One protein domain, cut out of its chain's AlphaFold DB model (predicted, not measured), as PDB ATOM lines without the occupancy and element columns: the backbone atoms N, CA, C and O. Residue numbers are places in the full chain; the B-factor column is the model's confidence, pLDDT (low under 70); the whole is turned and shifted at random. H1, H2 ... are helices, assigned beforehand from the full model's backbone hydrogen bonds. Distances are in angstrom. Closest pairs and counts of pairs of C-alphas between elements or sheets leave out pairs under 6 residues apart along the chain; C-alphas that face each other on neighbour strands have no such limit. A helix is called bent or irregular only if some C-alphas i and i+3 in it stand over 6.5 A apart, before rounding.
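AT A GLANCE: This is residues 439 to 498 of the 665 residues of an uncharacterized protein of Verrucosispora sp. CNZ293 (UniProt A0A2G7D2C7). The model is a short rod of helices in which the two longest, H1 and H4, run the same way but are staggered along it, so that they are side by side only where the last part of H1 meets the first part of H4. Between them in the chain, H2 folds back from H1 and packs near the middle of the rod on residues 484 to 488 of H4, and the one-turn helix H3 packs on H1; after H4, H5 makes a corner with it at the far end from residue 439. The printed part has 60 residues with five named helices, in the order H1 H2 H3 H4 H5, and no named strand: the class is all helix. It is compact, with a radius of gyration of the C-alphas of 11.5 A, and spans 38 by 17 by 15 A.

HOW THE PARTS SIT: H1, residues 439 to 455, has a kink of 33 degrees near residue 446 and is only just irregular: C-alphas 443 and 446 are 6.8 A apart. H2, residues 459 to 466, and H1 form a helical hairpin, running opposite ways at a shallow tilt of 14 degrees. They only just touch, with 3 pairs of C-alphas within 8 A, through residues 449 to 453 of H1; the closest C-alphas, of Leu 453 and Leu 462, are 7.4 A apart. H3, residues 470 to 473, touches H1, the closest C-alphas being those of Val 445 and Phe 472, 6.5 A apart. H4, residues 478 to 491, runs the same way as H1 at a shallow tilt of 25 degrees. Residues 480 to 484 of H4 touch residues 450 to 455 of H1, and the closest C-alphas, of Leu 453 and Ala 484, are 5.9 A apart. H4 also touches H2, with residues 484 to 488, at a shallow tilt of 13 degrees, opposite ways; the closest C-alphas, of Arg 459 and Val 488, are 6.4 A apart. H5, residues 493 to 498, touches H4 only at the corner, with the closest C-alphas, of Ala 489 and Ala 496, 4.2 A apart. H5 is apart from H1 and H3, and H3 is apart from H4. In H2 and H5 every O i to N i+4 pair is within hydrogen-bond range, in H1 11 of 13 and in H4 9 of 10, while H3 is too short for such a pair.

IN THESE COORDINATES: H1 begins at C-alpha 439, (4.744, -31.643, 10.742), and measures 24.4 A to C-alpha 455. H2 measures 10.5 A and H3 5.1 A. H4 begins at C-alpha 478, (12.602, -48.327, 1.910), and measures 20.7 A. H5 measures 8.8 A and ends at C-alpha 498, (14.895, -53.868, -12.687).

THE WHOLE: The two C-alphas farthest apart, those of Glu 439 and Pro 493, are 38.1 A apart. The printed part has no cut, and its four links between helices are tight. The mean pLDDT of the printed part is 94.0, and no printed residue is under 70.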
ATOM      1  N   GLU A 439       5.952 -31.245  10.014       96.50
ATOM      2  CA  GLU A 439       4.744 -31.643  10.742       96.50
ATOM      3  C   GLU A 439       3.608 -32.059   9.791       96.50
ATOM      4  O   GLU A 439       2.917 -33.046  10.027       96.50
ATOM      5  N   ILE A 440       3.443 -31.337   8.677       97.06
ATOM      6  CA  ILE A 440       2.447 -31.661   7.644       97.06
ATOM      7  C   ILE A 440       2.877 -32.898   6.853       97.06
ATOM      8  O   ILE A 440       2.044 -33.752   6.532       97.06
ATOM      9  N   VAL A 441       4.176 -33.019   6.558       96.19
ATOM     10  CA  VAL A 441       4.715 -34.180   5.849       96.19
ATOM     11  C   VAL A 441       4.503 -35.455   6.653       96.19
ATOM     12  O   VAL A 441       4.048 -36.457   6.104       96.19
ATOM     13  N   GLU A 442       4.819 -35.435   7.942       95.69
ATOM     14  CA  GLU A 442       4.696 -36.598   8.818       95.69
ATOM     15  C   GLU A 442       3.229 -36.982   9.047       95.69
ATOM     16  O   GLU A 442       2.872 -38.152   8.914       95.69
ATOM     17  N   GLN A 443       2.360 -36.003   9.325       96.56
ATOM     18  CA  GLN A 443       0.974 -36.269   9.709       96.56
ATOM     19  C   GLN A 443       0.051 -36.583   8.521       96.56
ATOM     20  O   GLN A 443      -0.864 -37.395   8.663       96.56
ATOM     21  N   TYR A 444       0.270 -35.967   7.352       96.12
ATOM     22  CA  TYR A 444      -0.666 -36.048   6.221       96.12
ATOM     23  C   TYR A 444      -0.035 -36.589   4.941       96.12
ATOM     24  O   TYR A 444      -0.565 -37.531   4.350       96.12
ATOM     25  N   VAL A 445       1.108 -36.047   4.512       96.12
ATOM     26  CA  VAL A 445       1.715 -36.435   3.225       96.12
ATOM     27  C   VAL A 445       2.178 -37.893   3.256       96.12
ATOM     28  O   VAL A 445       1.808 -38.684   2.388       96.12
ATOM     29  N   THR A 446       2.949 -38.276   4.275       95.56
ATOM     30  CA  THR A 446       3.567 -39.606   4.376       95.56
ATOM     31  C   THR A 446       2.516 -40.718   4.469       95.56
ATOM     32  O   THR A 446       2.623 -41.682   3.703       95.56
ATOM     33  N   PRO A 447       1.457 -40.614   5.301       96.56
ATOM     34  CA  PRO A 447       0.389 -41.612   5.328       96.56
ATOM     35  C   PRO A 447      -0.377 -41.710   4.007       96.56
ATOM     36  O   PRO A 447      -0.688 -42.819   3.570       96.56
ATOM     37  N   LEU A 448      -0.646 -40.580   3.339       96.44
ATOM     38  CA  LEU A 448      -1.326 -40.573   2.042       96.44
ATOM     39  C   LEU A 448      -0.488 -41.266   0.962       96.44
ATOM     40  O   LEU A 448      -0.996 -42.158   0.281       96.44
ATOM     41  N   VAL A 449       0.799 -40.923   0.842       96.38
ATOM     42  CA  VAL A 449       1.705 -41.548  -0.138       96.38
ATOM     43  C   VAL A 449       1.936 -43.023   0.193       96.38
ATOM     44  O   VAL A 449       1.905 -43.860  -0.705       96.38
ATOM     45  N   THR A 450       2.084 -43.382   1.470       96.19
ATOM     46  CA  THR A 450       2.239 -44.783   1.902       96.19
ATOM     47  C   THR A 450       0.995 -45.610   1.573       96.19
ATOM     48  O   THR A 450       1.103 -46.729   1.063       96.19
ATOM     49  N   ARG A 451      -0.202 -45.051   1.800       96.50
ATOM     50  CA  ARG A 451      -1.470 -45.682   1.422       96.50
ATOM     51  C   ARG A 451      -1.555 -45.890  -0.086       96.50
ATOM     52  O   ARG A 451      -1.926 -46.984  -0.509       96.50
ATOM     53  N   GLU A 452      -1.172 -44.899  -0.887       96.38
ATOM     54  CA  GLU A 452      -1.127 -45.041  -2.346       96.38
ATOM     55  C   GLU A 452      -0.105 -46.100  -2.783       96.38
ATOM     56  O   GLU A 452      -0.467 -47.007  -3.529       96.38
ATOM     57  N   LEU A 453       1.122 -46.088  -2.246       96.12
ATOM     58  CA  LEU A 453       2.157 -47.103  -2.514       96.12
ATOM     59  C   LEU A 453       1.686 -48.528  -2.199       96.12
ATOM     60  O   LEU A 453       2.001 -49.475  -2.924       96.12
ATOM     61  N   SER A 454       0.897 -48.699  -1.136       96.12
ATOM     62  CA  SER A 454       0.331 -50.002  -0.776       96.12
ATOM     63  C   SER A 454      -0.655 -50.547  -1.820       96.12
ATOM     64  O   SER A 454      -0.835 -51.760  -1.903       96.12
ATOM     65  N   ARG A 455      -1.246 -49.672  -2.642       96.31
ATOM     66  CA  ARG A 455      -2.261 -49.998  -3.657       96.31
ATOM     67  C   ARG A 455      -1.725 -49.994  -5.086       96.31
ATOM     68  O   ARG A 455      -2.428 -50.427  -5.992       96.31
ATOM     69  N   VAL A 456      -0.500 -49.516  -5.307       96.88
ATOM     70  CA  VAL A 456       0.086 -49.450  -6.649       96.88
ATOM     71  C   VAL A 456       0.325 -50.842  -7.222       96.88
ATOM     72  O   VAL A 456       1.020 -51.660  -6.614       96.88
ATOM     73  N   THR A 457      -0.215 -51.055  -8.422       95.25
ATOM     74  CA  THR A 457      -0.029 -52.253  -9.257       95.25
ATOM     75  C   THR A 457       0.550 -51.936 -10.638       95.25
ATOM     76  O   THR A 457       1.069 -52.825 -11.295       95.25
ATOM     77  N   SER A 458       0.539 -50.670 -11.077       96.25
ATOM     78  CA  SER A 458       1.027 -50.284 -12.408       96.25
ATOM     79  C   SER A 458       2.360 -49.540 -12.370       96.25
ATOM     80  O   SER A 458       2.630 -48.725 -11.479       96.25
ATOM     81  N   ARG A 459       3.177 -49.748 -13.410       95.25
ATOM     82  CA  ARG A 459       4.451 -49.037 -13.595       95.25
ATOM     83  C   ARG A 459       4.266 -47.522 -13.682       95.25
ATOM     84  O   ARG A 459       5.064 -46.783 -13.116       95.25
ATOM     85  N   ILE A 460       3.229 -47.058 -14.384       96.12
ATOM     86  CA  ILE A 460       2.953 -45.622 -14.565       96.12
ATOM     87  C   ILE A 460       2.676 -44.964 -13.210       96.12
ATOM     88  O   ILE A 460       3.262 -43.928 -12.902       96.12
ATOM     89  N   ARG A 461       1.842 -45.590 -12.369       96.25
ATOM     90  CA  ARG A 461       1.525 -45.056 -11.040       96.25
ATOM     91  C   ARG A 461       2.734 -45.099 -10.108       96.25
ATOM     92  O   ARG A 461       2.959 -44.134  -9.386       96.25
ATOM     93  N   LEU A 462       3.539 -46.164 -10.156       95.38
ATOM     94  CA  LEU A 462       4.790 -46.237  -9.393       95.38
ATOM     95  C   LEU A 462       5.763 -45.124  -9.807       95.38
ATOM     96  O   LEU A 462       6.304 -44.434  -8.951       95.38
ATOM     97  N   GLY A 463       5.938 -44.915 -11.114       95.00
ATOM     98  CA  GLY A 463       6.772 -43.841 -11.652       95.00
ATOM     99  C   GLY A 463       6.286 -42.454 -11.235       95.00
ATOM    100  O   GLY A 463       7.101 -41.624 -10.849       95.00
ATOM    101  N   PHE A 464       4.969 -42.224 -11.234       96.38
ATOM    102  CA  PHE A 464       4.377 -40.988 -10.720       96.38
ATOM    103  C   PHE A 464       4.711 -40.759  -9.239       96.38
ATOM    104  O   PHE A 464       5.192 -39.684  -8.897       96.38
ATOM    105  N   LEU A 465       4.532 -41.768  -8.375       95.94
ATOM    106  CA  LEU A 465       4.829 -41.641  -6.940       95.94
ATOM    107  C   LEU A 465       6.318 -41.394  -6.660       95.94
ATOM    108  O   LEU A 465       6.655 -40.646  -5.749       95.94
ATOM    109  N   LEU A 466       7.208 -41.990  -7.456       93.44
ATOM    110  CA  LEU A 466       8.652 -41.748  -7.372       93.44
ATOM    111  C   LEU A 466       9.067 -40.391  -7.957       93.44
ATOM    112  O   LEU A 466      10.118 -39.870  -7.599       93.44
ATOM    113  N   GLY A 467       8.255 -39.836  -8.859       94.69
ATOM    114  CA  GLY A 467       8.439 -38.518  -9.467       94.69
ATOM    115  C   GLY A 467       7.809 -37.370  -8.676       94.69
ATOM    116  O   GLY A 467       7.848 -36.231  -9.144       94.69
ATOM    117  N   LEU A 468       7.220 -37.645  -7.509       94.88
ATOM    118  CA  LEU A 468       6.717 -36.610  -6.609       94.88
ATOM    119  C   LEU A 468       7.859 -35.695  -6.125       94.88
ATOM    120  O   LEU A 468       9.027 -36.101  -6.135       94.88
ATOM    121  N   PRO A 469       7.551 -34.463  -5.673       93.75
ATOM    122  CA  PRO A 469       8.556 -33.578  -5.091       93.75
ATOM    123  C   PRO A 469       9.332 -34.273  -3.966       93.75
ATOM    124  O   PRO A 469       8.772 -35.074  -3.221       93.75
ATOM    125  N   GLY A 470      10.622 -33.951  -3.819       90.69
ATOM    126  CA  GLY A 470      11.533 -34.692  -2.933       90.69
ATOM    127  C   GLY A 470      11.061 -34.811  -1.479       90.69
ATOM    128  O   GLY A 470      11.340 -35.813  -0.837       90.69
ATOM    129  N   GLU A 471      10.283 -33.844  -0.996       89.38
ATOM    130  CA  GLU A 471       9.672 -33.809   0.344       89.38
ATOM    131  C   GLU A 471       8.671 -34.947   0.594       89.38
ATOM    132  O   GLU A 471       8.488 -35.389   1.725       89.38
ATOM    133  N   PHE A 472       8.028 -35.439  -0.467       92.50
ATOM    134  CA  PHE A 472       7.063 -36.538  -0.417       92.50
ATOM    135  C   PHE A 472       7.776 -37.887  -0.383       92.50
ATOM    136  O   PHE A 472       7.243 -38.860   0.145       92.50
ATOM    137  N   VAL A 473       8.969 -37.944  -0.982       92.50
ATOM    138  CA  VAL A 473       9.736 -39.174  -1.188       92.50
ATOM    139  C   VAL A 473      10.761 -39.391  -0.073       92.50
ATOM    140  O   VAL A 473      11.045 -40.532   0.281       92.50
ATOM    141  N   SER A 474      11.290 -38.316   0.519       90.06
ATOM    142  CA  SER A 474      12.370 -38.359   1.515       90.06
ATOM    143  C   SER A 474      12.028 -39.155   2.773       90.06
ATOM    144  O   SER A 474      12.923 -39.750   3.368       90.06
ATOM    145  N   ASN A 475      10.751 -39.195   3.156       89.69
ATOM    146  CA  ASN A 475      10.278 -39.875   4.363       89.69
ATOM    147  C   ASN A 475       9.648 -41.248   4.085       89.69
ATOM    148  O   ASN A 475       9.094 -41.875   4.989       89.69
ATOM    149  N   LEU A 476       9.714 -41.735   2.845       92.00
ATOM    150  CA  LEU A 476       9.164 -43.042   2.510       92.00
ATOM    151  C   LEU A 476      10.056 -44.163   3.037       92.00
ATOM    152  O   LEU A 476      11.271 -44.173   2.841       92.00
ATOM    153  N   SER A 477       9.428 -45.163   3.657       93.12
ATOM    154  CA  SER A 477      10.122 -46.380   4.071       93.12
ATOM    155  C   SER A 477      10.668 -47.132   2.854       93.12
ATOM    156  O   SER A 477       9.931 -47.445   1.911       93.12
ATOM    157  N   ALA A 478      11.954 -47.486   2.912       91.06
ATOM    158  CA  ALA A 478      12.602 -48.327   1.910       91.06
ATOM    159  C   ALA A 478      11.881 -49.678   1.740       91.06
ATOM    160  O   ALA A 478      11.772 -50.176   0.619       91.06
ATOM    161  N   ASP A 479      11.310 -50.231   2.814       90.06
ATOM    162  CA  ASP A 479      10.571 -51.498   2.780       90.06
ATOM    163  C   ASP A 479       9.222 -51.366   2.068       90.06
ATOM    164  O   ASP A 479       8.821 -52.255   1.306       90.06
ATOM    165  N   ALA A 480       8.523 -50.246   2.282       92.94
ATOM    166  CA  ALA A 480       7.267 -49.952   1.598       92.94
ATOM    167  C   ALA A 480       7.501 -49.786   0.090       92.94
ATOM    168  O   ALA A 480       6.776 -50.375  -0.716       92.94
ATOM    169  N   LEU A 481       8.565 -49.066  -0.286       94.19
ATOM    170  CA  LEU A 481       9.001 -48.929  -1.674       94.19
ATOM    171  C   LEU A 481       9.376 -50.285  -2.279       94.19
ATOM    172  O   LEU A 481       8.819 -50.659  -3.308       94.19
ATOM    173  N   ALA A 482      10.246 -51.064  -1.631       91.75
ATOM    174  CA  ALA A 482      10.643 -52.388  -2.114       91.75
ATOM    175  C   ALA A 482       9.434 -53.321  -2.307       91.75
ATOM    176  O   ALA A 482       9.364 -54.072  -3.278       91.75
ATOM    177  N   THR A 483       8.449 -53.250  -1.411       93.50
ATOM    178  CA  THR A 483       7.210 -54.032  -1.513       93.50
ATOM    179  C   THR A 483       6.331 -53.570  -2.673       93.50
ATOM    180  O   THR A 483       5.808 -54.415  -3.397       93.50
ATOM    181  N   ALA A 484       6.213 -52.261  -2.905       95.44
ATOM    182  CA  ALA A 484       5.520 -51.728  -4.076       95.44
ATOM    183  C   ALA A 484       6.212 -52.155  -5.384       95.44
ATOM    184  O   ALA A 484       5.546 -52.646  -6.292       95.44
ATOM    185  N   PHE A 485       7.545 -52.066  -5.457       94.69
ATOM    186  CA  PHE A 485       8.331 -52.535  -6.603       94.69
ATOM    187  C   PHE A 485       8.133 -54.029  -6.876       94.69
ATOM    188  O   PHE A 485       7.898 -54.405  -8.022       94.69
ATOM    189  N   ARG A 486       8.169 -54.879  -5.840       92.81
ATOM    190  CA  ARG A 486       7.894 -56.320  -5.974       92.81
ATOM    191  C   ARG A 486       6.472 -56.603  -6.449       92.81
ATOM    192  O   ARG A 486       6.284 -57.504  -7.256       92.81
ATOM    193  N   ARG A 487       5.482 -55.836  -5.978       95.25
ATOM    194  CA  ARG A 487       4.087 -55.986  -6.416       95.25
ATOM    195  C   ARG A 487       3.940 -55.664  -7.898       95.25
ATOM    196  O   ARG A 487       3.431 -56.487  -8.642       95.25
ATOM    197  N   VAL A 488       4.452 -54.511  -8.330       96.38
ATOM    198  CA  VAL A 488       4.412 -54.102  -9.743       96.38
ATOM    199  C   VAL A 488       5.228 -55.057 -10.621       96.38
ATOM    200  O   VAL A 488       4.812 -55.365 -11.728       96.38
ATOM    201  N   ALA A 489       6.356 -55.579 -10.130       93.50
ATOM    202  CA  ALA A 489       7.145 -56.590 -10.834       93.50
ATOM    203  C   ALA A 489       6.380 -57.898 -11.107       93.50
ATOM    204  O   ALA A 489       6.731 -58.595 -12.054       93.50
ATOM    205  N   GLY A 490       5.358 -58.232 -10.311       91.94
ATOM    206  CA  GLY A 490       4.510 -59.401 -10.563       91.94
ATOM    207  C   GLY A 490       3.707 -59.289 -11.861       91.94
ATOM    208  O   GLY A 490       3.569 -60.280 -12.573       91.94
ATOM    209  N   ASP A 491       3.254 -58.077 -12.191       91.94
ATOM    210  CA  ASP A 491       2.392 -57.811 -13.349       91.94
ATOM    211  C   ASP A 491       3.167 -57.215 -14.548       91.94
ATOM    212  O   ASP A 491       2.744 -57.349 -15.695       91.94
ATOM    213  N   GLU A 492       4.317 -56.567 -14.309       94.62
ATOM    214  CA  GLU A 492       5.072 -55.801 -15.314       94.62
ATOM    215  C   GLU A 492       6.516 -56.330 -15.506       94.62
ATOM    216  O   GLU A 492       7.384 -56.118 -14.645       94.62
ATOM    217  N   PRO A 493       6.857 -56.920 -16.672       90.62
ATOM    218  CA  PRO A 493       8.140 -57.606 -16.885       90.62
ATOM    219  C   PRO A 493       9.353 -56.665 -16.849       90.62
ATOM    220  O   PRO A 493      10.452 -57.061 -16.459       90.62
ATOM    221  N   VAL A 494       9.169 -55.395 -17.223       92.50
ATOM    222  CA  VAL A 494      10.240 -54.385 -17.178       92.50
ATOM    223  C   VAL A 494      10.644 -54.090 -15.733       92.50
ATOM    224  O   VAL A 494      11.832 -53.973 -15.430       92.50
ATOM    225  N   VAL A 495       9.664 -53.993 -14.828       91.50
ATOM    226  CA  VAL A 495       9.927 -53.744 -13.407       91.50
ATOM    227  C   VAL A 495      10.536 -54.987 -12.765       91.50
ATOM    228  O   VAL A 495      11.476 -54.845 -11.991       91.50
ATOM    229  N   ALA A 496      10.113 -56.193 -13.158       89.00
ATOM    230  CA  ALA A 496      10.752 -57.439 -12.729       89.00
ATOM    231  C   ALA A 496      12.250 -57.489 -13.072       89.00
ATOM    232  O   ALA A 496      13.073 -57.794 -12.210       89.00
ATOM    233  N   GLY A 497      12.625 -57.112 -14.301       87.81
ATOM    234  CA  GLY A 497      14.032 -57.031 -14.708       87.81
ATOM    235  C   GLY A 497      14.847 -56.021 -13.886       87.81
ATOM    236  O   GLY A 497      15.993 -56.291 -13.517       87.81
ATOM    237  N   LEU A 498      14.255 -54.872 -13.546       88.38
ATOM    238  CA  LEU A 498      14.895 -53.868 -12.687       88.38
ATOM    239  C   LEU A 498      15.029 -54.348 -11.240       88.38
ATOM    240  O   LEU A 498      16.100 -54.217 -10.655       88.38
TER     241      LEU A 498